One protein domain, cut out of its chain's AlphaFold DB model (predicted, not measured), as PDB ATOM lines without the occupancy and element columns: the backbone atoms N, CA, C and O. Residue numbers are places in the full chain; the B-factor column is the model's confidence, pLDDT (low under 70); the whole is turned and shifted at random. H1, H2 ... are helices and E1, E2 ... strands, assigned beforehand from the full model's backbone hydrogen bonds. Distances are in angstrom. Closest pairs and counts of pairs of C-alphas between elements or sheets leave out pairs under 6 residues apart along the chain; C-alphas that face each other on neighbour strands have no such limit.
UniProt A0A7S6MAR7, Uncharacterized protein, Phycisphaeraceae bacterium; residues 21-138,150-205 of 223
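Overview. This is residues 21 to 138 and 150 to 205 of the 223 residues of an uncharacterized protein of Phycisphaeraceae bacterium (UniProt A0A7S6MAR7). Two twisted antiparallel sheets lie face to face as a sandwich, a larger one of six strands, E2, E1, E10, E5, E8, E7, and a smaller one of four, E3, E4, E9, E6. The edge strands E2 and E3 come close together along one side; at the opposite side H3 packs on E7 and its Arg 132 comes near Asp 99 of E6, with H2 nearby, and H1 packs on both sheets at one end. The printed part has 174 residues with three named helices and ten named strands, in the order E1 E2 E3 E4 H1 E5 E6 E7 H2 H3 E8 E9 E10, and is mostly strand. It is compact, with a radius of gyration of the C-alphas of 15.7 A, and its outline is elongated, 55 by 34 by 28 A.

Along the chain. E1, residues 21 to 33, is 34.4 A long and begins with C-alpha 21 at (211.361, 336.070, 268.382). E2 is residues 36 to 40, E3 47 to 52, E4 58 to 63 and H1 65 to 71. E5, residues 76 to 84, is 24.6 A long, and E6, 97 to 104, is 21.1 A. E7 is residues 110 to 115, H2 119 to 122 and H3 126 to 132. E8, residues 159 to 169, bends by 80 degrees at residue 166. E9 is residues 180 to 185; E10, residues 191 to 200, is 28.7 A long and ends with C-alpha 200 at (206.011, 332.888, 265.345).

Arrangement. The facing parts of the sandwich are 9.9 A centre to centre, their planes 14 degrees apart. In the strongly twisted larger sheet, pairs within hydrogen-bond range include N 30 and O 38 of hairpin E1 and E2, 2.9 A, N 24 and O 196 of E1 and E10, 2.8 A, N 195 and O 81 of E10 and E5, 2.9 A, N 162 and O 80 of E5 and E8, 2.8 A, and N 163 and O 111 of E8 and E7, 2.8 A. The smaller sheet, also strongly twisted, has N 62 and O 48 of hairpin E3 and E4, 2.8 A, N 61 and O 183 of E4 and E9, 2.8 A, and N 182 and O 102 of E9 and E6, 2.8 A. The closest C-alphas of E2 and E3, Gln 36 and Ser 49, are 5.9 A apart. H1 is on both sheets, at heights of 7.3 A over the larger and 5.7 A over the smaller; its closest C-alpha pair with E9 is Leu 65 and Thr 180, 5.1 A. H3 is over E7 and stands up from the larger sheet at 61 degrees, with C-alphas 112 and 126, the closest of E7 and H3, 4.8 A apart; its residues 130 to 132 only graze the smaller sheet. H2 only grazes the larger sheet and is close to but not clearly touching H3, C-alphas 121 and 129, their closest, being 7.2 A apart. Every O i to N i+4 pair in H1 and H3 is within hydrogen-bond range; H2 is too short for one.

Size, cuts and confidence. The C-alphas of Thr 91 and Gly 205, the two farthest apart, are 55.4 A apart. Residues 139 to 149 are not printed, and C-alphas 138 and 150 are 8.9 A apart across this cut, in the link from H3 to E8. The link from E5 to E6, residues 85 to 96, is long. Mean pLDDT of the printed part is 84.8; it is under 70 at residues 53 to 57, 89 to 94, 136 to 138, 172 to 176, 186 to 188 and 201 to 205.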
ATOM      1  N   ALA A  21     210.906 334.973 269.218       70.62
ATOM      2  CA  ALA A  21     211.361 336.070 268.382       70.62
ATOM      3  C   ALA A  21     212.477 335.531 267.491       70.62
ATOM      4  O   ALA A  21     213.529 335.134 267.996       70.62
ATOM      5  N   ASP A  22     212.203 335.477 266.195       84.69
ATOM      6  CA  ASP A  22     213.185 335.161 265.172       84.69
ATOM      7  C   ASP A  22     213.641 336.472 264.516       84.69
ATOM      8  O   ASP A  22     212.919 337.474 264.521       84.69
ATOM      9  N   LEU A  23     214.863 336.479 263.984       91.50
ATOM     10  CA  LEU A  23     215.376 337.596 263.201       91.50
ATOM     11  C   LEU A  23     215.286 337.228 261.723       91.50
ATOM     12  O   LEU A  23     215.970 336.316 261.254       91.50
ATOM     13  N   LEU A  24     214.442 337.941 260.991       94.50
ATOM     14  CA  LEU A  24     214.299 337.808 259.553       94.50
ATOM     15  C   LEU A  24     215.175 338.847 258.853       94.50
ATOM     16  O   LEU A  24     214.923 340.044 258.962       94.50
ATOM     17  N   GLU A  25     216.171 338.399 258.095       96.25
ATOM     18  CA  GLU A  25     216.924 339.277 257.199       96.25
ATOM     19  C   GLU A  25     216.053 339.666 255.999       96.25
ATOM     20  O   GLU A  25     215.687 338.823 255.182       96.25
ATOM     21  N   ILE A  26     215.712 340.950 255.894       96.81
ATOM     22  CA  ILE A  26     214.955 341.495 254.761       96.81
ATOM     23  C   ILE A  26     215.877 341.679 253.551       96.81
ATOM     24  O   ILE A  26     215.470 341.438 252.411       96.81
ATOM     25  N   GLY A  27     217.124 342.076 253.794       96.25
ATOM     26  CA  GLY A  27     218.180 342.132 252.789       96.25
ATOM     27  C   GLY A  27     219.126 343.310 252.976       96.25
ATOM     28  O   GLY A  27     219.003 344.095 253.920       96.25
ATOM     29  N   LEU A  28     220.056 343.411 252.035       94.88
ATOM     30  CA  LEU A  28     221.047 344.463 251.903       94.88
ATOM     31  C   LEU A  28     220.641 345.419 250.786       94.88
ATOM     32  O   LEU A  28     220.308 345.006 249.673       94.88
ATOM     33  N   PHE A  29     220.695 346.703 251.099       93.56
ATOM     34  CA  PHE A  29     220.325 347.789 250.212       93.56
ATOM     35  C   PHE A  29     221.555 348.652 249.961       93.56
ATOM     36  O   PHE A  29     222.305 348.934 250.893       93.56
ATOM     37  N   TRP A  30     221.743 349.079 248.716       89.94
ATOM     38  CA  TRP A  30     222.705 350.109 248.334       89.94
ATOM     39  C   TRP A  30     221.994 351.190 247.536       89.94
ATOM     40  O   TRP A  30     221.411 350.895 246.486       89.94
ATOM     41  N   ASN A  31     222.087 352.441 247.970       84.31
ATOM     42  CA  ASN A  31     221.613 353.553 247.161       84.31
ATOM     43  C   ASN A  31     222.605 353.822 246.027       84.31
ATOM     44  O   ASN A  31     223.765 354.170 246.250       84.31
ATOM     45  N   VAL A  32     222.155 353.652 244.785       83.62
ATOM     46  CA  VAL A  32     222.972 353.925 243.588       83.62
ATOM     47  C   VAL A  32     222.595 355.255 242.925       83.62
ATOM     48  O   VAL A  32     223.151 355.618 241.888       83.62
ATOM     49  N   GLY A  33     221.686 356.006 243.554       76.38
ATOM     50  CA  GLY A  33     221.233 357.325 243.139       76.38
ATOM     51  C   GLY A  33     220.090 357.309 242.128       76.38
ATOM     52  O   GLY A  33     219.679 356.279 241.602       76.38
ATOM     53  N   GLN A  34     219.558 358.503 241.839       78.12
ATOM     54  CA  GLN A  34     218.479 358.725 240.860       78.12
ATOM     55  C   GLN A  34     217.178 357.943 241.145       78.12
ATOM     56  O   GLN A  34     216.414 357.671 240.217       78.12
ATOM     57  N   GLY A  35     216.893 357.607 242.408       81.56
ATOM     58  CA  GLY A  35     215.724 356.805 242.781       81.56
ATOM     59  C   GLY A  35     215.907 355.302 242.581       81.56
ATOM     60  O   GLY A  35     214.928 354.557 242.614       81.56
ATOM     61  N   GLN A  36     217.136 354.853 242.327       86.44
ATOM     62  CA  GLN A  36     217.465 353.449 242.138       86.44
ATOM     63  C   GLN A  36     218.270 352.909 243.312       86.44
ATOM     64  O   GLN A  36     219.117 353.594 243.891       86.44
ATOM     65  N   ILE A  37     218.038 351.634 243.595       90.38
ATOM     66  CA  ILE A  37     218.818 350.849 244.541       90.38
ATOM     67  C   ILE A  37     219.403 349.614 243.865       90.38
ATOM     68  O   ILE A  37     218.818 349.056 242.932       90.38
ATOM     69  N   HIS A  38     220.533 349.155 244.386       92.69
ATOM     70  CA  HIS A  38     220.923 347.756 244.281       92.69
ATOM     71  C   HIS A  38     220.424 347.023 245.533       92.69
ATOM     72  O   HIS A  38     220.488 347.562 246.637       92.69
ATOM     73  N   TYR A  39     219.874 345.825 245.350       94.75
ATOM     74  CA  TYR A  39     219.281 345.019 246.420       94.75
ATOM     75  C   TYR A  39     219.814 343.591 246.352       94.75
ATOM     76  O   TYR A  39     219.774 342.961 245.290       94.75
ATOM     77  N   GLU A  40     220.237 343.071 247.499       96.31
ATOM     78  CA  GLU A  40     220.613 341.674 247.699       96.31
ATOM     79  C   GLU A  40     219.769 341.066 248.821       96.31
ATOM     80  O   GLU A  40     219.788 341.525 249.959       96.31
ATOM     81  N   GLY A  41     219.005 340.022 248.501       96.44
ATOM     82  CA  GLY A  41     218.166 339.321 249.469       96.44
ATOM     83  C   GLY A  41     217.091 338.462 248.806       96.44
ATOM     84  O   GLY A  41     216.942 338.444 247.581       96.44
ATOM     85  N   ALA A  42     216.339 337.724 249.626       96.81
ATOM     86  CA  ALA A  42     215.341 336.757 249.161       96.81
ATOM     87  C   ALA A  42     214.006 337.389 248.721       96.81
ATOM     88  O   ALA A  42     213.175 336.708 248.124       96.81
ATOM     89  N   PHE A  43     213.791 338.676 249.000       97.25
ATOM     90  CA  PHE A  43     212.477 339.321 248.943       97.25
ATOM     91  C   PHE A  43     212.355 340.372 247.840       97.25
ATOM     92  O   PHE A  43     211.527 341.268 247.945       97.25
ATOM     93  N   ARG A  44     213.148 340.264 246.766       96.81
ATOM     94  CA  ARG A  44     213.234 341.279 245.698       96.81
ATOM     95  C   ARG A  44     211.879 341.686 245.112       96.81
ATOM     96  O   ARG A  44     211.696 342.853 244.793       96.81
ATOM     97  N   ASP A  45     210.942 340.749 244.999       97.56
ATOM     98  CA  ASP A  45     209.606 341.006 244.440       97.56
ATOM     99  C   ASP A  45     208.732 341.914 245.333       97.56
ATOM    100  O   ASP A  45     207.724 342.444 244.872       97.56
ATOM    101  N   TYR A  46     209.129 342.120 246.592       97.31
ATOM    102  CA  TYR A  46     208.448 342.960 247.584       97.31
ATOM    103  C   TYR A  46     209.137 344.310 247.813       97.31
ATOM    104  O   TYR A  46     208.727 345.065 248.700       97.31
ATOM    105  N   ILE A  47     210.195 344.592 247.047       96.88
ATOM    106  CA  ILE A  47     211.015 345.793 247.170       96.88
ATOM    107  C   ILE A  47     210.895 346.607 245.891       96.88
ATOM    108  O   ILE A  47     211.187 346.128 244.793       96.88
ATOM    109  N   THR A  48     210.527 347.873 246.032       94.81
ATOM    110  CA  THR A  48     210.619 348.849 244.947       94.81
ATOM    111  C   THR A  48     211.359 350.086 245.427       94.81
ATOM    112  O   THR A  48     211.550 350.297 246.623       94.81
ATOM    113  N   SER A  49     211.813 350.906 244.488       92.00
ATOM    114  CA  SER A  49     212.346 352.222 244.804       92.00
ATOM    115  C   SER A  49     211.854 353.235 243.791       92.00
ATOM    116  O   SER A  49     211.605 352.902 242.627       92.00
ATOM    117  N   GLU A  50     211.731 354.476 244.228       88.31
ATOM    118  CA  GLU A  50     211.405 355.581 243.349       88.31
ATOM    119  C   GLU A  50     212.205 356.831 243.689       88.31
ATOM    120  O   GLU A  50     212.844 356.967 244.736       88.31
ATOM    121  N   ARG A  51     212.157 357.767 242.749       83.19
ATOM    122  CA  ARG A  51     212.732 359.092 242.896       83.19
ATOM    123  C   ARG A  51     211.658 360.031 243.428       83.19
ATOM    124  O   ARG A  51     210.641 360.206 242.762       83.19
ATOM    125  N   THR A  52     211.908 360.689 244.559       72.88
ATOM    126  CA  THR A  52     210.961 361.663 245.125       72.88
ATOM    127  C   THR A  52     211.558 363.066 245.286       72.88
ATOM    128  O   THR A  52     212.777 363.266 245.299       72.88
ATOM    129  N   GLY A  53     210.667 364.055 245.389       62.16
ATOM    130  CA  GLY A  53     210.961 365.469 245.627       62.16
ATOM    131  C   GLY A  53     211.122 366.358 244.386       62.16
ATOM    132  O   GLY A  53     211.394 365.887 243.286       62.16
ATOM    133  N   ASN A  54     210.956 367.679 244.566       48.59
ATOM    134  CA  ASN A  54     210.902 368.668 243.468       48.59
ATOM    135  C   ASN A  54     212.207 368.781 242.659       48.59
ATOM    136  O   ASN A  54     212.190 369.288 241.540       48.59
ATOM    137  N   THR A  55     213.332 368.325 243.208       49.53
ATOM    138  CA  THR A  55     214.647 368.282 242.545       49.53
ATOM    139  C   THR A  55     215.088 366.856 242.205       49.53
ATOM    140  O   THR A  55     216.133 366.662 241.579       49.53
ATOM    141  N   GLY A  56     214.305 365.845 242.602       52.88
ATOM    142  CA  GLY A  56     214.624 364.439 242.403       52.88
ATOM    143  C   GLY A  56     215.965 364.032 243.027       52.88
ATOM    144  O   GLY A  56     216.777 363.388 242.370       52.88
ATOM    145  N   GLN A  57     216.261 364.463 244.245       61.16
ATOM    146  CA  GLN A  57     217.549 364.152 244.873       61.16
ATOM    147  C   GLN A  57     217.526 362.871 245.712       61.16
ATOM    148  O   GLN A  57     218.594 362.331 245.967       61.16
ATOM    149  N   TYR A  58     216.346 362.345 246.051       73.00
ATOM    150  CA  TYR A  58     216.214 361.279 247.043       73.00
ATOM    151  C   TYR A  58     215.706 359.980 246.432       73.00
ATOM    152  O   TYR A  58     214.834 359.986 245.552       73.00
ATOM    153  N   THR A  59     216.250 358.880 246.942       83.19
ATOM    154  CA  THR A  59     215.787 357.525 246.672       83.19
ATOM    155  C   THR A  59     214.921 357.084 247.841       83.19
ATOM    156  O   THR A  59     215.415 356.938 248.954       83.19
ATOM    157  N   VAL A  60     213.633 356.863 247.582       88.19
ATOM    158  CA  VAL A  60     212.740 356.220 248.549       88.19
ATOM    159  C   VAL A  60     212.643 354.749 248.198       88.19
ATOM    160  O   VAL A  60     212.385 354.396 247.050       88.19
ATOM    161  N   ILE A  61     212.853 353.904 249.194       92.31
ATOM    162  CA  ILE A  61     212.698 352.459 249.126       92.31
ATOM    163  C   ILE A  61     211.355 352.115 249.751       92.31
ATOM    164  O   ILE A  61     211.085 352.507 250.885       92.31
ATOM    165  N   HIS A  62     210.541 351.355 249.031       95.00
ATOM    166  CA  HIS A  62     209.277 350.826 249.516       95.00
ATOM    167  C   HIS A  62     209.411 349.329 249.762       95.00
ATOM    168  O   HIS A  62     209.874 348.576 248.901       95.00
ATOM    169  N   ILE A  63     208.971 348.898 250.938       97.06
ATOM    170  CA  ILE A  63     209.057 347.516 251.397       97.06
ATOM    171  C   ILE A  63     207.659 347.052 251.793       97.06
ATOM    172  O   ILE A  63     207.070 347.553 252.757       97.06
ATOM    173  N   ALA A  64     207.129 346.058 251.079       96.75
ATOM    174  CA  ALA A  64     205.866 345.404 251.423       96.75
ATOM    175  C   ALA A  64     206.059 344.418 252.594       96.75
ATOM    176  O   ALA A  64     206.014 343.198 252.425       96.75
ATOM    177  N   LEU A  65     206.315 344.954 253.795       94.94
ATOM    178  CA  LEU A  65     206.645 344.177 254.996       94.94
ATOM    179  C   LEU A  65     205.598 343.109 255.331       94.94
ATOM    180  O   LEU A  65     205.969 341.994 255.691       94.94
ATOM    181  N   GLU A  66     204.304 343.418 255.207       93.88
ATOM    182  CA  GLU A  66     203.240 342.445 255.474       93.88
ATOM    183  C   GLU A  66     203.355 341.205 254.585       93.88
ATOM    184  O   GLU A  66     203.223 340.080 255.071       93.88
ATOM    185  N   ASP A  67     203.629 341.399 253.296       95.06
ATOM    186  CA  ASP A  67     203.705 340.309 252.327       95.06
ATOM    187  C   ASP A  67     204.977 339.476 252.517       95.06
ATOM    188  O   ASP A  67     204.910 338.245 252.469       95.06
ATOM    189  N   ILE A  68     206.104 340.118 252.852       95.56
ATOM    190  CA  ILE A  68     207.336 339.424 253.254       95.56
ATOM    191  C   ILE A  68     207.063 338.533 254.468       95.56
ATOM    192  O   ILE A  68     207.314 337.327 254.427       95.56
ATOM    193  N   LEU A  69     206.488 339.099 255.531       93.44
ATOM    194  CA  LEU A  69     206.190 338.377 256.767       93.44
ATOM    195  C   LEU A  69     205.206 337.221 256.527       93.44
ATOM    196  O   LEU A  69     205.398 336.127 257.060       93.44
ATOM    197  N   ARG A  70     204.199 337.409 255.666       91.75
ATOM    198  CA  ARG A  70     203.293 336.326 255.243       91.75
ATOM    199  C   ARG A  70     204.015 335.216 254.494       91.75
ATOM    200  O   ARG A  70     203.724 334.049 254.754       91.75
ATOM    201  N   SER A  71     204.934 335.562 253.593       93.12
ATOM    202  CA  SER A  71     205.654 334.586 252.764       93.12
ATOM    203  C   SER A  71     206.489 333.605 253.596       93.12
ATOM    204  O   SER A  71     206.617 332.440 253.223       93.12
ATOM    205  N   VAL A  72     206.976 334.045 254.762       91.19
ATOM    206  CA  VAL A  72     207.750 333.221 255.705       91.19
ATOM    207  C   VAL A  72     206.918 332.655 256.862       91.19
ATOM    208  O   VAL A  72     207.462 332.022 257.764       91.19
ATOM    209  N   GLY A  73     205.599 332.871 256.872       89.25
ATOM    210  CA  GLY A  73     204.710 332.375 257.929       89.25
ATOM    211  C   GLY A  73     204.854 333.093 259.279       89.25
ATOM    212  O   GLY A  73     204.479 332.540 260.317       89.25
ATOM    213  N   ALA A  74     205.379 334.319 259.291       89.38
ATOM    214  CA  ALA A  74     205.440 335.146 260.488       89.38
ATOM    215  C   ALA A  74     204.037 335.593 260.919       89.38
ATOM    216  O   ALA A  74     203.191 335.944 260.096       89.38
ATOM    217  N   HIS A  75     203.782 335.610 262.228       89.31
ATOM    218  CA  HIS A  75     202.466 335.965 262.762       89.31
ATOM    219  C   HIS A  75     202.376 337.423 263.209       89.31
ATOM    220  O   HIS A  75     201.289 338.008 263.180       89.31
ATOM    221  N   ALA A  76     203.495 337.993 263.644       90.19
ATOM    222  CA  ALA A  76     203.614 339.396 264.002       90.19
ATOM    223  C   ALA A  76     205.043 339.901 263.765       90.19
ATOM    224  O   ALA A  76     205.966 339.099 263.631       90.19
ATOM    225  N   ILE A  77     205.209 341.219 263.757       91.88
ATOM    226  CA  ILE A  77     206.501 341.915 263.820       91.88
ATOM    227  C   ILE A  77     206.546 342.740 265.105       91.88
ATOM    228  O   ILE A  77     205.528 343.308 265.498       91.88
ATOM    229  N   ALA A  78     207.697 342.767 265.774       92.56
ATOM    230  CA  ALA A  78     207.915 343.496 267.023       92.56
ATOM    231  C   ALA A  78     208.873 344.680 266.839       92.56
ATOM    232  O   ALA A  78     208.640 345.755 267.393       92.56
ATOM    233  N   ALA A  79     209.917 344.504 266.033       94.94
ATOM    234  CA  ALA A  79     210.892 345.546 265.758       94.94
ATOM    235  C   ALA A  79     211.479 345.419 264.350       94.94
ATOM    236  O   ALA A  79     211.386 344.374 263.702       94.94
ATOM    237  N   LEU A  80     212.093 346.505 263.895       96.81
ATOM    238  CA  LEU A  80     212.896 346.573 262.685       96.81
ATOM    239  C   LEU A  80     214.263 347.168 263.032       96.81
ATOM    240  O   LEU A  80     214.335 348.169 263.742       96.81
ATOM    241  N   HIS A  81     215.331 346.587 262.506       97.19
ATOM    242  CA  HIS A  81     216.702 347.053 262.685       97.19
ATOM    243  C   HIS A  81     217.263 347.464 261.334       97.19
ATOM    244  O   HIS A  81     217.240 346.675 260.390       97.19
ATOM    245  N   ILE A  82     217.784 348.683 261.259       96.38
ATOM    246  CA  ILE A  82     218.490 349.213 260.097       96.38
ATOM    247  C   ILE A  82     219.951 349.339 260.506       96.38
ATOM    248  O   ILE A  82     220.266 350.085 261.433       96.38
ATOM    249  N   VAL A  83     220.824 348.578 259.855       95.25
ATOM    250  CA  VAL A  83     222.218 348.393 260.268       95.25
ATOM    251  C   VAL A  83     223.140 348.817 259.142       95.25
ATOM    252  O   VAL A  83     223.040 348.294 258.038       95.25
ATOM    253  N   ASP A  84     224.083 349.709 259.414       92.94
ATOM    254  CA  ASP A  84     225.124 350.064 258.453       92.94
ATOM    255  C   ASP A  84     225.949 348.828 258.044       92.94
ATOM    256  O   ASP A  84     226.357 348.020 258.882       92.94
ATOM    257  N   SER A  85     226.223 348.670 256.747       89.75
ATOM    258  CA  SER A  85     226.929 347.487 256.231       89.75
ATOM    259  C   SER A  85     228.430 347.461 256.559       89.75
ATOM    260  O   SER A  85     229.096 346.437 256.388       89.75
ATOM    261  N   GLY A  86     228.984 348.597 256.983       85.00
ATOM    262  CA  GLY A  86     230.404 348.838 257.197       85.00
ATOM    263  C   GLY A  86     231.226 349.118 255.940       85.00
ATOM    264  O   GLY A  86     232.441 349.297 256.062       85.00
ATOM    265  N   ASN A  87     230.595 349.140 254.762       81.31
ATOM    266  CA  ASN A  87     231.258 349.304 253.464       81.31
ATOM    267  C   ASN A  87     231.075 350.697 252.844       81.31
ATOM    268  O   ASN A  87     231.493 350.914 251.707       81.31
ATOM    269  N   ASN A  88     230.454 351.634 253.559       78.44
ATOM    270  CA  ASN A  88     230.169 352.959 253.014       78.44
ATOM    271  C   ASN A  88     231.447 353.811 252.988       78.44
ATOM    272  O   ASN A  88     232.382 353.596 253.762       78.44
ATOM    273  N   ILE A  89     231.545 354.754 252.048       64.69
ATOM    274  CA  ILE A  89     232.759 355.566 251.888       64.69
ATOM    275  C   ILE A  89     232.726 356.725 252.890       64.69
ATOM    276  O   ILE A  89     232.130 357.770 252.653       64.69
ATOM    277  N   TYR A  90     233.414 356.540 254.015       62.22
ATOM    278  CA  TYR A  90     233.430 357.481 255.136       62.22
ATOM    279  C   TYR A  90     234.532 358.546 254.985       62.22
ATOM    280  O   TYR A  90     235.615 358.402 255.555       62.22
ATOM    281  N   THR A  91     234.316 359.625 254.225       53.97
ATOM    282  CA  THR A  91     235.290 360.743 254.208       53.97
ATOM    283  C   THR A  91     235.073 361.760 255.332       53.97
ATOM    284  O   THR A  91     236.033 362.404 255.749       53.97
ATOM    285  N   SER A  92     233.847 361.909 255.846       54.28
ATOM    286  CA  SER A  92     233.534 362.888 256.908       54.28
ATOM    287  C   SER A  92     232.289 362.582 257.747       54.28
ATOM    288  O   SER A  92     232.173 363.126 258.843       54.28
ATOM    289  N   THR A  93     231.386 361.718 257.279       53.66
ATOM    290  CA  THR A  93     230.215 361.230 258.023       53.66
ATOM    291  C   THR A  93     230.378 359.734 258.307       53.66
ATOM    292  O   THR A  93     230.836 358.985 257.437       53.66
ATOM    293  N   PRO A  94     230.140 359.280 259.547       61.84
ATOM    294  CA  PRO A  94     230.281 357.882 259.896       61.84
ATOM    295  C   PRO A  94     228.955 357.181 259.580       61.84
ATOM    296  O   PRO A  94     227.978 357.412 260.270       61.84
ATOM    297  N   GLY A  95     228.926 356.257 258.626       73.94
ATOM    298  CA  GLY A  95     227.762 355.392 258.369       73.94
ATOM    299  C   GLY A  95     226.836 355.839 257.244       73.94
ATOM    300  O   GLY A  95     226.974 356.948 256.751       73.94
ATOM    301  N   ALA A  96     225.906 354.958 256.871       83.88
ATOM    302  CA  ALA A  96     224.723 355.330 256.101       83.88
ATOM    303  C   ALA A  96     223.856 356.320 256.895       83.88
ATOM    304  O   ALA A  96     223.644 356.133 258.100       83.88
ATOM    305  N   ASP A  97     223.346 357.339 256.220       85.06
ATOM    306  CA  ASP A  97     222.489 358.374 256.770       85.06
ATOM    307  C   ASP A  97     221.020 358.014 256.502       85.06
ATOM    308  O   ASP A  97     220.542 358.003 255.369       85.06
ATOM    309  N   ILE A  98     220.282 357.695 257.568       88.62
ATOM    310  CA  ILE A  98     218.850 357.387 257.489       88.62
ATOM    311  C   ILE A  98     218.063 358.673 257.731       88.62
ATOM    312  O   ILE A  98     217.949 359.119 258.877       88.62
ATOM    313  N   ASP A  99     217.509 359.260 256.672       82.56
ATOM    314  CA  ASP A  99     216.750 360.520 256.760       82.56
ATOM    315  C   ASP A  99     215.290 360.292 257.106       82.56
ATOM    316  O   ASP A  99     214.643 361.116 257.744       82.56
ATOM    317  N   TRP A 100     214.726 359.186 256.622       88.06
ATOM    318  CA  TRP A 100     213.290 358.983 256.689       88.06
ATOM    319  C   TRP A 100     212.948 357.528 256.920       88.06
ATOM    320  O   TRP A 100     213.426 356.648 256.207       88.06
ATOM    321  N   VAL A 101     212.087 357.291 257.905       91.75
ATOM    322  CA  VAL A 101     211.515 355.980 258.206       91.75
ATOM    323  C   VAL A 101     210.031 356.175 258.449       91.75
ATOM    324  O   VAL A 101     209.619 356.847 259.399       91.75
ATOM    325  N   ARG A 102     209.206 355.565 257.603       91.19
ATOM    326  CA  ARG A 102     207.756 355.640 257.721       91.19
ATOM    327  C   ARG A 102     207.134 354.266 257.601       91.19
ATOM    328  O   ARG A 102     207.174 353.631 256.557       91.19
ATOM    329  N   PHE A 103     206.458 353.862 258.663       92.25
ATOM    330  CA  PHE A 103     205.568 352.716 258.625       92.25
ATOM    331  C   PHE A 103     204.159 353.166 258.227       92.25
ATOM    332  O   PHE A 103     203.604 354.092 258.822       92.25
ATOM    333  N   ASN A 104     203.558 352.486 257.257       91.38
ATOM    334  CA  ASN A 104     202.155 352.660 256.890       91.38
ATOM    335  C   ASN A 104     201.365 351.417 257.314       91.38
ATOM    336  O   ASN A 104     201.906 350.318 257.335       91.38
ATOM    337  N   GLY A 105     200.091 351.579 257.681       88.50
ATOM    338  CA  GLY A 105     199.252 350.456 258.131       88.50
ATOM    339  C   GLY A 105     199.451 350.033 259.596       88.50
ATOM    340  O   GLY A 105     198.760 349.131 260.068       88.50
ATOM    341  N   LEU A 106     200.332 350.699 260.353       86.62
ATOM    342  CA  LEU A 106     200.438 350.491 261.800       86.62
ATOM    343  C   LEU A 106     199.261 351.103 262.563       86.62
ATOM    344  O   LEU A 106     198.763 352.179 262.238       86.62
ATOM    345  N   SER A 107     198.865 350.419 263.636       74.25
ATOM    346  CA  SER A 107     197.880 350.885 264.618       74.25
ATOM    347  C   SER A 107     198.513 351.323 265.943       74.25
ATOM    348  O   SER A 107     197.792 351.704 266.862       74.25
ATOM    349  N   SER A 108     199.833 351.190 266.073       78.25
ATOM    350  CA  SER A 108     200.599 351.408 267.300       78.25
ATOM    351  C   SER A 108     201.730 352.396 267.063       78.25
ATOM    352  O   SER A 108     202.271 352.472 265.957       78.25
ATOM    353  N   ASP A 109     202.128 353.081 268.129       89.25
ATOM    354  CA  ASP A 109     203.281 353.972 268.109       89.25
ATOM    355  C   ASP A 109     204.592 353.197 267.910       89.25
ATOM    356  O   ASP A 109     204.708 352.012 268.248       89.25
ATOM    357  N   VAL A 110     205.588 353.897 267.369       93.38
ATOM    358  CA  VAL A 110     206.947 353.394 267.146       93.38
ATOM    359  C   VAL A 110     207.912 354.184 268.017       93.38
ATOM    360  O   VAL A 110     207.871 355.415 268.051       93.38
ATOM    361  N   THR A 111     208.797 353.480 268.712       96.19
ATOM    362  CA  THR A 111     209.901 354.076 269.470       96.19
ATOM    363  C   THR A 111     211.223 353.739 268.806       96.19
ATOM    364  O   THR A 111     211.360 352.677 268.207       96.19
ATOM    365  N   TYR A 112     212.193 354.645 268.907       96.50
ATOM    366  CA  TYR A 112     213.490 354.485 268.262       96.50
ATOM    367  C   TYR A 112     214.611 354.403 269.291       96.50
ATOM    368  O   TYR A 112     214.595 355.109 270.301       96.50
ATOM    369  N   SER A 113     215.604 353.568 269.016       97.69
ATOM    370  CA  SER A 113     216.861 353.518 269.756       97.69
ATOM    371  C   SER A 113     218.032 353.404 268.791       97.69
ATOM    372  O   SER A 113     217.895 352.902 267.675       97.69
ATOM    373  N   TYR A 114     219.186 353.898 269.223       96.44
ATOM    374  CA  TYR A 114     220.404 353.874 268.434       96.44
ATOM    375  C   TYR A 114     221.532 353.203 269.213       96.44
ATOM    376  O   TYR A 114     221.795 353.559 270.365       96.44
ATOM    377  N   ASP A 115     222.221 352.275 268.557       96.12
ATOM    378  CA  ASP A 115     223.468 351.684 269.034       96.12
ATOM    379  C   ASP A 115     224.526 351.777 267.938       96.12
ATOM    380  O   ASP A 115     224.352 351.241 266.851       96.12
ATOM    381  N   GLY A 116     225.627 352.479 268.195       92.25
ATOM    382  CA  GLY A 116     226.654 352.692 267.183       92.25
ATOM    383  C   GLY A 116     227.685 353.753 267.559       92.25
ATOM    384  O   GLY A 116     227.644 354.335 268.652       92.25
ATOM    385  N   PRO A 117     228.646 354.038 266.665       89.50
ATOM    386  CA  PRO A 117     229.794 354.869 267.001       89.50
ATOM    387  C   PRO A 117     229.471 356.369 267.058       89.50
ATOM    388  O   PRO A 117     230.147 357.083 267.798       89.50
ATOM    389  N   THR A 118     228.439 356.856 266.355       87.62
ATOM    390  CA  THR A 118     228.020 358.271 266.352       87.62
ATOM    391  C   THR A 118     227.573 358.739 267.749       87.62
ATOM    392  O   THR A 118     226.495 358.357 268.210       87.62
ATOM    393  N   PRO A 119     228.361 359.565 268.472       87.25
ATOM    394  CA  PRO A 119     228.080 359.883 269.876       87.25
ATOM    395  C   PRO A 119     226.804 360.698 270.078       87.25
ATOM    396  O   PRO A 119     226.128 360.508 271.085       87.25
ATOM    397  N   THR A 120     226.470 361.565 269.118       87.81
ATOM    398  CA  THR A 120     225.263 362.397 269.155       87.81
ATOM    399  C   THR A 120     224.015 361.535 269.325       87.81
ATOM    400  O   THR A 120     223.266 361.751 270.269       87.81
ATOM    401  N   HIS A 121     223.846 360.498 268.498       90.31
ATOM    402  CA  HIS A 121     222.649 359.650 268.516       90.31
ATOM    403  C   HIS A 121     222.561 358.733 269.741       90.31
ATOM    404  O   HIS A 121     221.464 358.422 270.191       90.31
ATOM    405  N   ARG A 122     223.692 358.356 270.357       91.81
ATOM    406  CA  ARG A 122     223.676 357.581 271.617       91.81
ATOM    407  C   ARG A 122     223.127 358.370 272.802       91.81
ATOM    408  O   ARG A 122     222.633 357.773 273.751       91.81
ATOM    409  N   ALA A 123     223.273 359.692 272.779       91.50
ATOM    410  CA  ALA A 123     222.789 360.568 273.843       91.50
ATOM    411  C   ALA A 123     221.335 361.019 273.624       91.50
ATOM    412  O   ALA A 123     220.774 361.708 274.477       91.50
ATOM    413  N   GLU A 124     220.736 360.668 272.487       93.12
ATOM    414  CA  GLU A 124     219.402 361.117 272.117       93.12
ATOM    415  C   GLU A 124     218.314 360.228 272.696       93.12
ATOM    416  O   GLU A 124     218.411 359.005 272.766       93.12
ATOM    417  N   THR A 125     217.234 360.876 273.114       95.31
ATOM    418  CA  THR A 125     216.020 360.189 273.542       95.31
ATOM    419  C   THR A 125     215.302 359.562 272.341       95.31
ATOM    420  O   THR A 125     215.433 360.060 271.218       95.31
ATOM    421  N   PRO A 126     214.440 358.549 272.561       95.56
ATOM    422  CA  PRO A 126     213.623 357.975 271.492       95.56
ATOM    423  C   PRO A 126     212.808 359.010 270.710       95.56
ATOM    424  O   PRO A 126     212.661 358.891 269.499       95.56
ATOM    425  N   GLY A 127     212.314 360.056 271.383       92.19
ATOM    426  CA  GLY A 127     211.580 361.145 270.737       92.19
ATOM    427  C   GLY A 127     212.457 362.026 269.844       92.19
ATOM    428  O   GLY A 127     212.000 362.464 268.793       92.19
ATOM    429  N   GLN A 128     213.719 362.258 270.216       92.00
ATOM    430  CA  GLN A 128     214.671 362.988 269.370       92.00
ATOM    431  C   GLN A 128     215.067 362.162 268.143       92.00
ATOM    432  O   GLN A 128     215.087 362.698 267.041       92.00
ATOM    433  N   LEU A 129     215.303 360.856 268.307       92.88
ATOM    434  CA  LEU A 129     215.556 359.951 267.179       92.88
ATOM    435  C   LEU A 129     214.344 359.867 266.243       92.88
ATOM    436  O   LEU A 129     214.504 359.982 265.032       92.88
ATOM    437  N   ALA A 130     213.127 359.770 266.790       91.12
ATOM    438  CA  ALA A 130     211.899 359.815 265.998       91.12
ATOM    439  C   ALA A 130     211.796 361.112 265.182       91.12
ATOM    440  O   ALA A 130     211.446 361.069 264.009       91.12
ATOM    441  N   GLN A 131     212.136 362.263 265.775       87.88
ATOM    442  CA  GLN A 131     212.144 363.551 265.074       87.88
ATOM    443  C   GLN A 131     213.170 363.605 263.940       87.88
ATOM    444  O   GLN A 131     212.892 364.240 262.925       87.88
ATOM    445  N   ARG A 132     214.325 362.942 264.092       86.75
ATOM    446  CA  ARG A 132     215.356 362.883 263.047       86.75
ATOM    447  C   ARG A 132     214.877 362.174 261.795       86.75
ATOM    448  O   ARG A 132     215.175 362.663 260.722       86.75
ATOM    449  N   VAL A 133     214.126 361.083 261.946       89.12
ATOM    450  CA  VAL A 133     213.663 360.252 260.820       89.12
ATOM    451  C   VAL A 133     212.215 360.524 260.397       89.12
ATOM    452  O   VAL A 133     211.652 359.802 259.575       89.12
ATOM    453  N   ALA A 134     211.571 361.538 260.985       83.62
ATOM    454  CA  ALA A 134     210.158 361.837 260.743       83.62
ATOM    455  C   ALA A 134     209.908 362.506 259.388       83.62
ATOM    456  O   ALA A 134     208.837 362.332 258.802       83.62
ATOM    457  N   ASN A 135     210.872 363.287 258.904       74.25
ATOM    458  CA  ASN A 135     210.751 364.054 257.677       74.25
ATOM    459  C   ASN A 135     211.935 363.740 256.783       74.25
ATOM    460  O   ASN A 135     213.069 363.765 257.238       74.25
ATOM    461  N   LEU A 136     211.649 363.523 255.505       69.69
ATOM    462  CA  LEU A 136     212.669 363.544 254.471       69.69
ATOM    463  C   LEU A 136     213.372 364.908 254.541       69.69
ATOM    464  O   LEU A 136     212.667 365.922 254.515       69.69
ATOM    465  N   ASP A 137     214.705 364.931 254.664       63.19
ATOM    466  CA  ASP A 137     215.508 366.161 254.774       63.19
ATOM    467  C   ASP A 137     215.415 366.977 253.478       63.19
ATOM    468  O   ASP A 137     216.302 366.987 252.626       63.19
ATOM    469  N   TRP A 138     214.279 367.641 253.286       50.72
ATOM    470  CA  TRP A 138     213.973 368.489 252.153       50.72
ATOM    471  C   TRP A 138     214.623 369.847 252.392       50.72
ATOM    472  O   TRP A 138     213.962 370.811 252.771       50.72
ATOM    473  N   GLN A 150     218.478 366.380 259.996       75.31
ATOM    474  CA  GLN A 150     217.229 365.604 259.871       75.31
ATOM    475  C   GLN A 150     217.528 364.181 259.386       75.31
ATOM    476  O   GLN A 150     216.967 363.707 258.411       75.31
ATOM    477  N   PHE A 151     218.484 363.537 260.051       83.62
ATOM    478  CA  PHE A 151     218.886 362.167 259.766       83.62
ATOM    479  C   PHE A 151     219.548 361.537 260.987       83.62
ATOM    480  O   PHE A 151     219.961 362.232 261.933       83.62
ATOM    481  N   VAL A 152     219.635 360.209 260.961       88.75
ATOM    482  CA  VAL A 152     220.450 359.400 261.867       88.75
ATOM    483  C   VAL A 152     221.615 358.823 261.075       88.75
ATOM    484  O   VAL A 152     221.428 357.946 260.239       88.75
ATOM    485  N   SER A 153     222.818 359.300 261.380       89.19
ATOM    486  CA  SER A 153     224.061 358.791 260.805       89.19
ATOM    487  C   SER A 153     224.468 357.527 261.543       89.19
ATOM    488  O   SER A 153     224.880 357.584 262.713       89.19
ATOM    489  N   LEU A 154     224.298 356.374 260.896       89.69
ATOM    490  CA  LEU A 154     224.376 355.088 261.580       89.69
ATOM    491  C   LEU A 154     225.756 354.802 262.159       89.69
ATOM    492  O   LEU A 154     225.879 354.069 263.128       89.69
ATOM    493  N   GLY A 155     226.816 355.370 261.610       87.50
ATOM    494  CA  GLY A 155     228.162 354.931 261.917       87.50
ATOM    495  C   GLY A 155     228.493 353.567 261.334       87.50
ATOM    496  O   GLY A 155     227.612 352.761 261.059       87.50
ATOM    497  N   ARG A 156     229.789 353.269 261.194       88.31
ATOM    498  CA  ARG A 156     230.235 351.932 260.790       88.31
ATOM    499  C   ARG A 156     229.619 350.864 261.709       88.31
ATOM    500  O   ARG A 156     229.934 350.857 262.900       88.31
ATOM    501  N   TYR A 157     228.798 349.977 261.143       91.12
ATOM    502  CA  TYR A 157     228.032 348.931 261.846       91.12
ATOM    503  C   TYR A 157     227.067 349.414 262.937       91.12
ATOM    504  O   TYR A 157     226.628 348.604 263.756       91.12
ATOM    505  N   GLY A 158     226.751 350.706 263.009       93.50
ATOM    506  CA  GLY A 158     225.721 351.134 263.941       93.50
ATOM    507  C   GLY A 158     224.325 350.853 263.403       93.50
ATOM    508  O   GLY A 158     224.112 350.559 262.226       93.50
ATOM    509  N   THR A 159     223.381 350.879 264.329       96.12
ATOM    510  CA  THR A 159     222.041 350.343 264.174       96.12
ATOM    511  C   THR A 159     221.028 351.351 264.683       96.12
ATOM    512  O   THR A 159     221.105 351.798 265.829       96.12
ATOM    513  N   LEU A 160     220.038 351.655 263.852       96.81
ATOM    514  CA  LEU A 160     218.794 352.286 264.270       96.81
ATOM    515  C   LEU A 160     217.735 351.193 264.413       96.81
ATOM    516  O   LEU A 160     217.433 350.484 263.455       96.81
ATOM    517  N   THR A 161     217.173 351.053 265.610       97.81
ATOM    518  CA  THR A 161     216.087 350.106 265.878       97.81
ATOM    519  C   THR A 161     214.775 350.860 266.031       97.81
ATOM    520  O   THR A 161     214.695 351.809 266.809       97.81
ATOM    521  N   ALA A 162     213.751 350.424 265.304       96.81
ATOM    522  CA  ALA A 162     212.375 350.879 265.413       96.81
ATOM    523  C   ALA A 162     211.543 349.793 266.111       96.81
ATOM    524  O   ALA A 162     211.246 348.755 265.521       96.81
ATOM    525  N   THR A 163     211.173 350.022 267.369       95.94
ATOM    526  CA  THR A 163     210.395 349.090 268.194       95.94
ATOM    527  C   THR A 163     208.930 349.506 268.216       95.94
ATOM    528  O   THR A 163     208.599 350.638 268.584       95.94
ATOM    529  N   LEU A 164     208.044 348.578 267.862       91.88
ATOM    530  CA  LEU A 164     206.599 348.766 267.934       91.88
ATOM    531  C   LEU A 164     206.144 348.675 269.393       91.88
ATOM    532  O   LEU A 164     206.524 347.743 270.098       91.88
ATOM    533  N   ALA A 165     205.307 349.616 269.838       88.31
ATOM    534  CA  ALA A 165     204.767 349.599 271.200       88.31
ATOM    535  C   ALA A 165     204.010 348.295 271.511       88.31
ATOM    536  O   ALA A 165     204.054 347.803 272.634       88.31
ATOM    537  N   GLU A 166     203.358 347.724 270.496       86.38
ATOM    538  CA  GLU A 166     202.738 346.404 270.531       86.38
ATOM    539  C   GLU A 166     203.072 345.661 269.229       86.38
ATOM    540  O   GLU A 166     203.008 346.277 268.159       86.38
ATOM    541  N   PRO A 167     203.379 344.349 269.261       87.88
ATOM    542  CA  PRO A 167     203.658 343.603 268.042       87.88
ATOM    543  C   PRO A 167     202.499 343.669 267.040       87.88
ATOM    544  O   PRO A 167     201.358 343.302 267.348       87.88
ATOM    545  N   HIS A 168     202.793 344.090 265.811       88.31
ATOM    546  CA  HIS A 168     201.787 344.216 264.763       88.31
ATOM    547  C   HIS A 168     201.437 342.838 264.195       88.31
ATOM    548  O   HIS A 168     202.288 342.153 263.630       88.31
ATOM    549  N   ARG A 169     200.172 342.426 264.334       88.12
ATOM    550  CA  ARG A 169     199.685 341.115 263.880       88.12
ATOM    551  C   ARG A 169     199.411 341.104 262.376       88.12
ATOM    552  O   ARG A 169     198.605 341.883 261.881       88.12
ATOM    553  N   ILE A 170     199.997 340.126 261.692       85.88
ATOM    554  CA  ILE A 170     199.917 339.940 260.233       85.88
ATOM    555  C   ILE A 170     198.644 339.196 259.808       85.88
ATOM    556  O   ILE A 170     198.080 339.428 258.733       85.88
ATOM    557  N   PHE A 171     198.162 338.299 260.672       76.56
ATOM    558  CA  PHE A 171     196.928 337.545 260.468       76.56
ATOM    559  C   PHE A 171     195.815 338.054 261.386       76.56
ATOM    560  O   PHE A 171     196.031 338.324 262.566       76.56
ATOM    561  N   GLY A 172     194.594 338.131 260.849       65.00
ATOM    562  CA  GLY A 172     193.398 338.506 261.612       65.00
ATOM    563  C   GLY A 172     193.082 340.003 261.638       65.00
ATOM    564  O   GLY A 172     191.985 340.364 262.056       65.00
ATOM    565  N   ASN A 173     193.964 340.858 261.114       60.81
ATOM    566  CA  ASN A 173     193.721 342.292 260.951       60.81
ATOM    567  C   ASN A 173     192.812 342.570 259.736       60.81
ATOM    568  O   ASN A 173     193.232 343.067 258.696       60.81
ATOM    569  N   ARG A 174     191.528 342.203 259.837       53.69
ATOM    570  CA  ARG A 174     190.523 342.539 258.814       53.69
ATOM    571  C   ARG A 174     190.079 343.990 259.005       53.69
ATOM    572  O   ARG A 174     189.116 344.237 259.723       53.69
ATOM    573  N   GLY A 175     190.777 344.939 258.384       55.91
ATOM    574  CA  GLY A 175     190.337 346.343 258.349       55.91
ATOM    575  C   GLY A 175     191.433 347.401 258.242       55.91
ATOM    576  O   GLY A 175     191.102 348.563 258.028       55.91
ATOM    577  N   PHE A 176     192.707 347.028 258.365       63.84
ATOM    578  CA  PHE A 176     193.827 347.960 258.218       63.84
ATOM    579  C   PHE A 176     194.414 347.905 256.806       63.84
ATOM    580  O   PHE A 176     194.273 346.905 256.100       63.84
ATOM    581  N   GLN A 177     195.037 349.010 256.387       79.75
ATOM    582  CA  GLN A 177     195.898 349.007 255.207       79.75
ATOM    583  C   GLN A 177     197.065 348.031 255.433       79.75
ATOM    584  O   GLN A 177     197.482 347.892 256.585       79.75
ATOM    585  N   PRO A 178     197.585 347.382 254.375       87.62
ATOM    586  CA  PRO A 178     198.744 346.507 254.500       87.62
ATOM    587  C   PRO A 178     199.919 347.221 255.172       87.62
ATOM    588  O   PRO A 178     200.171 348.393 254.877       87.62
ATOM    589  N   LEU A 179     200.644 346.517 256.045       92.44
ATOM    590  CA  LEU A 179     201.867 347.048 256.641       92.44
ATOM    591  C   LEU A 179     202.957 347.213 255.569       92.44
ATOM    592  O   LEU A 179     203.461 346.227 255.026       92.44
ATOM    593  N   THR A 180     203.355 348.459 255.314       94.81
ATOM    594  CA  THR A 180     204.511 348.794 254.470       94.81
ATOM    595  C   THR A 180     205.504 349.665 255.225       94.81
ATOM    596  O   THR A 180     205.155 350.330 256.204       94.81
ATOM    597  N   LEU A 181     206.750 349.648 254.767       95.00
ATOM    598  CA  LEU A 181     207.813 350.523 255.237       95.00
ATOM    599  C   LEU A 181     208.358 351.316 254.055       95.00
ATOM    600  O   LEU A 181     208.789 350.725 253.067       95.00
ATOM    601  N   ASP A 182     208.361 352.634 254.198       92.38
ATOM    602  CA  ASP A 182     209.071 353.547 253.317       92.38
ATOM    603  C   ASP A 182     210.328 354.047 254.037       92.38
ATOM    604  O   ASP A 182     210.272 354.423 255.215       92.38
ATOM    605  N   LEU A 183     211.459 354.047 253.336       89.94
ATOM    606  CA  LEU A 183     212.750 354.473 253.869       89.94
ATOM    607  C   LEU A 183     213.476 355.362 252.857       89.94
ATOM    608  O   LEU A 183     213.451 355.071 251.666       89.94
ATOM    609  N   SER A 184     214.123 356.434 253.321       86.44
ATOM    610  CA  SER A 184     215.007 357.271 252.494       86.44
ATOM    611  C   SER A 184     216.392 357.387 253.115       86.44
ATOM    612  O   SER A 184     216.523 357.496 254.335       86.44
ATOM    613  N   GLU A 185     217.387 357.424 252.236       74.81
ATOM    614  CA  GLU A 185     218.794 357.688 252.533       74.81
ATOM    615  C   GLU A 185     219.283 358.887 251.698       74.81
ATOM    616  O   GLU A 185     218.856 359.061 250.545       74.81
ATOM    617  N   ALA A 186     220.169 359.705 252.271       57.31
ATOM    618  CA  ALA A 186     220.622 360.966 251.686       57.31
ATOM    619  C   ALA A 186     221.818 360.785 250.747       57.31
ATOM    620  O   ALA A 186     222.052 361.628 249.873       57.31
ATOM    621  N   GLY A 187     222.593 359.716 250.928       65.44
ATOM    622  CA  GLY A 187     223.847 359.495 250.228       65.44
ATOM    623  C   GLY A 187     223.698 358.770 248.895       65.44
ATOM    624  O   GLY A 187     222.751 358.046 248.624       65.44
ATOM    625  N   ASN A 188     224.671 358.957 248.005       68.44
ATOM    626  CA  ASN A 188     224.918 357.973 246.955       68.44
ATOM    627  C   ASN A 188     226.003 357.031 247.475       68.44
ATOM    628  O   ASN A 188     227.021 357.497 247.982       68.44
ATOM    629  N   SER A 189     225.873 355.737 247.196       73.12
ATOM    630  CA  SER A 189     226.831 354.689 247.579       73.12
ATOM    631  C   SER A 189     226.890 354.376 249.077       73.12
ATOM    632  O   SER A 189     227.917 353.870 249.539       73.12
ATOM    633  N   GLU A 190     225.818 354.632 249.827       82.56
ATOM    634  CA  GLU A 190     225.667 354.072 251.170       82.56
ATOM    635  C   GLU A 190     224.807 352.812 251.137       82.56
ATOM    636  O   GLU A 190     224.143 352.483 250.150       82.56
ATOM    637  N   SER A 191     224.943 352.023 252.194       89.50
ATOM    638  CA  SER A 191     224.407 350.681 252.263       89.50
ATOM    639  C   SER A 191     224.190 350.197 253.668       89.50
ATOM    640  O   SER A 191     224.979 350.453 254.586       89.50
ATOM    641  N   PHE A 192     223.108 349.455 253.808       93.12
ATOM    642  CA  PHE A 192     222.607 349.006 255.084       93.12
ATOM    643  C   PHE A 192     221.815 347.716 254.912       93.12
ATOM    644  O   PHE A 192     221.209 347.448 253.873       93.12
ATOM    645  N   TYR A 193     221.820 346.917 255.967       95.12
ATOM    646  CA  TYR A 193     220.953 345.767 256.114       95.12
ATOM    647  C   TYR A 193     219.673 346.174 256.826       95.12
ATOM    648  O   TYR A 193     219.693 347.016 257.726       95.12
ATOM    649  N   ILE A 194     218.577 345.514 256.471       97.00
ATOM    650  CA  ILE A 194     217.346 345.557 257.251       97.00
ATOM    651  C   ILE A 194     217.062 344.167 257.807       97.00
ATOM    652  O   ILE A 194     217.022 343.182 257.066       97.00
ATOM    653  N   TYR A 195     216.796 344.112 259.107       96.75
ATOM    654  CA  TYR A 195     216.296 342.928 259.793       96.75
ATOM    655  C   TYR A 195     214.958 343.232 260.462       96.75
ATOM    656  O   TYR A 195     214.743 344.335 260.959       96.75
ATOM    657  N   ALA A 196     214.065 342.252 260.505       95.62
ATOM    658  CA  ALA A 196     212.816 342.326 261.248       95.62
ATOM    659  C   ALA A 196     212.825 341.301 262.383       95.62
ATOM    660  O   ALA A 196     213.072 340.120 262.148       95.62
ATOM    661  N   GLU A 197     212.508 341.734 263.599       93.69
ATOM    662  CA  GLU A 197     212.163 340.818 264.682       93.69
ATOM    663  C   GLU A 197     210.718 340.373 264.493       93.69
ATOM    664  O   GLU A 197     209.771 341.143 264.698       93.69
ATOM    665  N   ASN A 198     210.538 339.124 264.077       87.06
ATOM    666  CA  ASN A 198     209.230 338.541 263.850       87.06
ATOM    667  C   ASN A 198     208.881 337.518 264.929       87.06
ATOM    668  O   ASN A 198     209.730 336.818 265.470       87.06
ATOM    669  N   LEU A 199     207.591 337.419 265.234       81.81
ATOM    670  CA  LEU A 199     207.069 336.442 266.179       81.81
ATOM    671  C   LEU A 199     206.370 335.321 265.422       81.81
ATOM    672  O   LEU A 199     205.466 335.558 264.606       81.81
ATOM    673  N   THR A 200     206.743 334.088 265.746       75.81
ATOM    674  CA  THR A 200     206.011 332.888 265.345       75.81
ATOM    675  C   THR A 200     205.326 332.277 266.567       75.81
ATOM    676  O   THR A 200     205.911 332.142 267.643       75.81
ATOM    677  N   PHE A 201     204.039 331.945 266.432       68.00
ATOM    678  CA  PHE A 201     203.312 331.212 267.468       68.00
ATOM    679  C   PHE A 201     203.239 329.735 267.071       68.00
ATOM    680  O   PHE A 201     202.943 329.444 265.907       68.00
ATOM    681  N   PRO A 202     203.458 328.785 268.000       57.31
ATOM    682  CA  PRO A 202     203.199 327.383 267.713       57.31
ATOM    683  C   PRO A 202     201.729 327.225 267.316       57.31
ATOM    684  O   PRO A 202     200.823 327.653 268.036       57.31
ATOM    685  N   GLY A 203     201.490 326.633 266.145       51.25
ATOM    686  CA  GLY A 203     200.142 326.483 265.611       51.25
ATOM    687  C   GLY A 203     199.226 325.700 266.566       51.25
ATOM    688  O   GLY A 203     199.694 324.876 267.360       51.25
ATOM    689  N   PRO A 204     197.897 325.878 266.477       53.12
ATOM    690  CA  PRO A 204     196.949 325.150 267.324       53.12
ATOM    691  C   PRO A 204     197.079 323.618 267.207       53.12
ATOM    692  O   PRO A 204     196.794 322.904 268.166       53.12
ATOM    693  N   GLY A 205     197.584 323.092 266.081       47.62
ATOM    694  CA  GLY A 205     197.818 321.654 265.876       47.62
ATOM    695  C   GLY A 205     198.850 321.033 266.828       47.62
ATOM    696  O   GLY A 205     198.639 319.923 267.315       47.62
TER     697      GLY A 205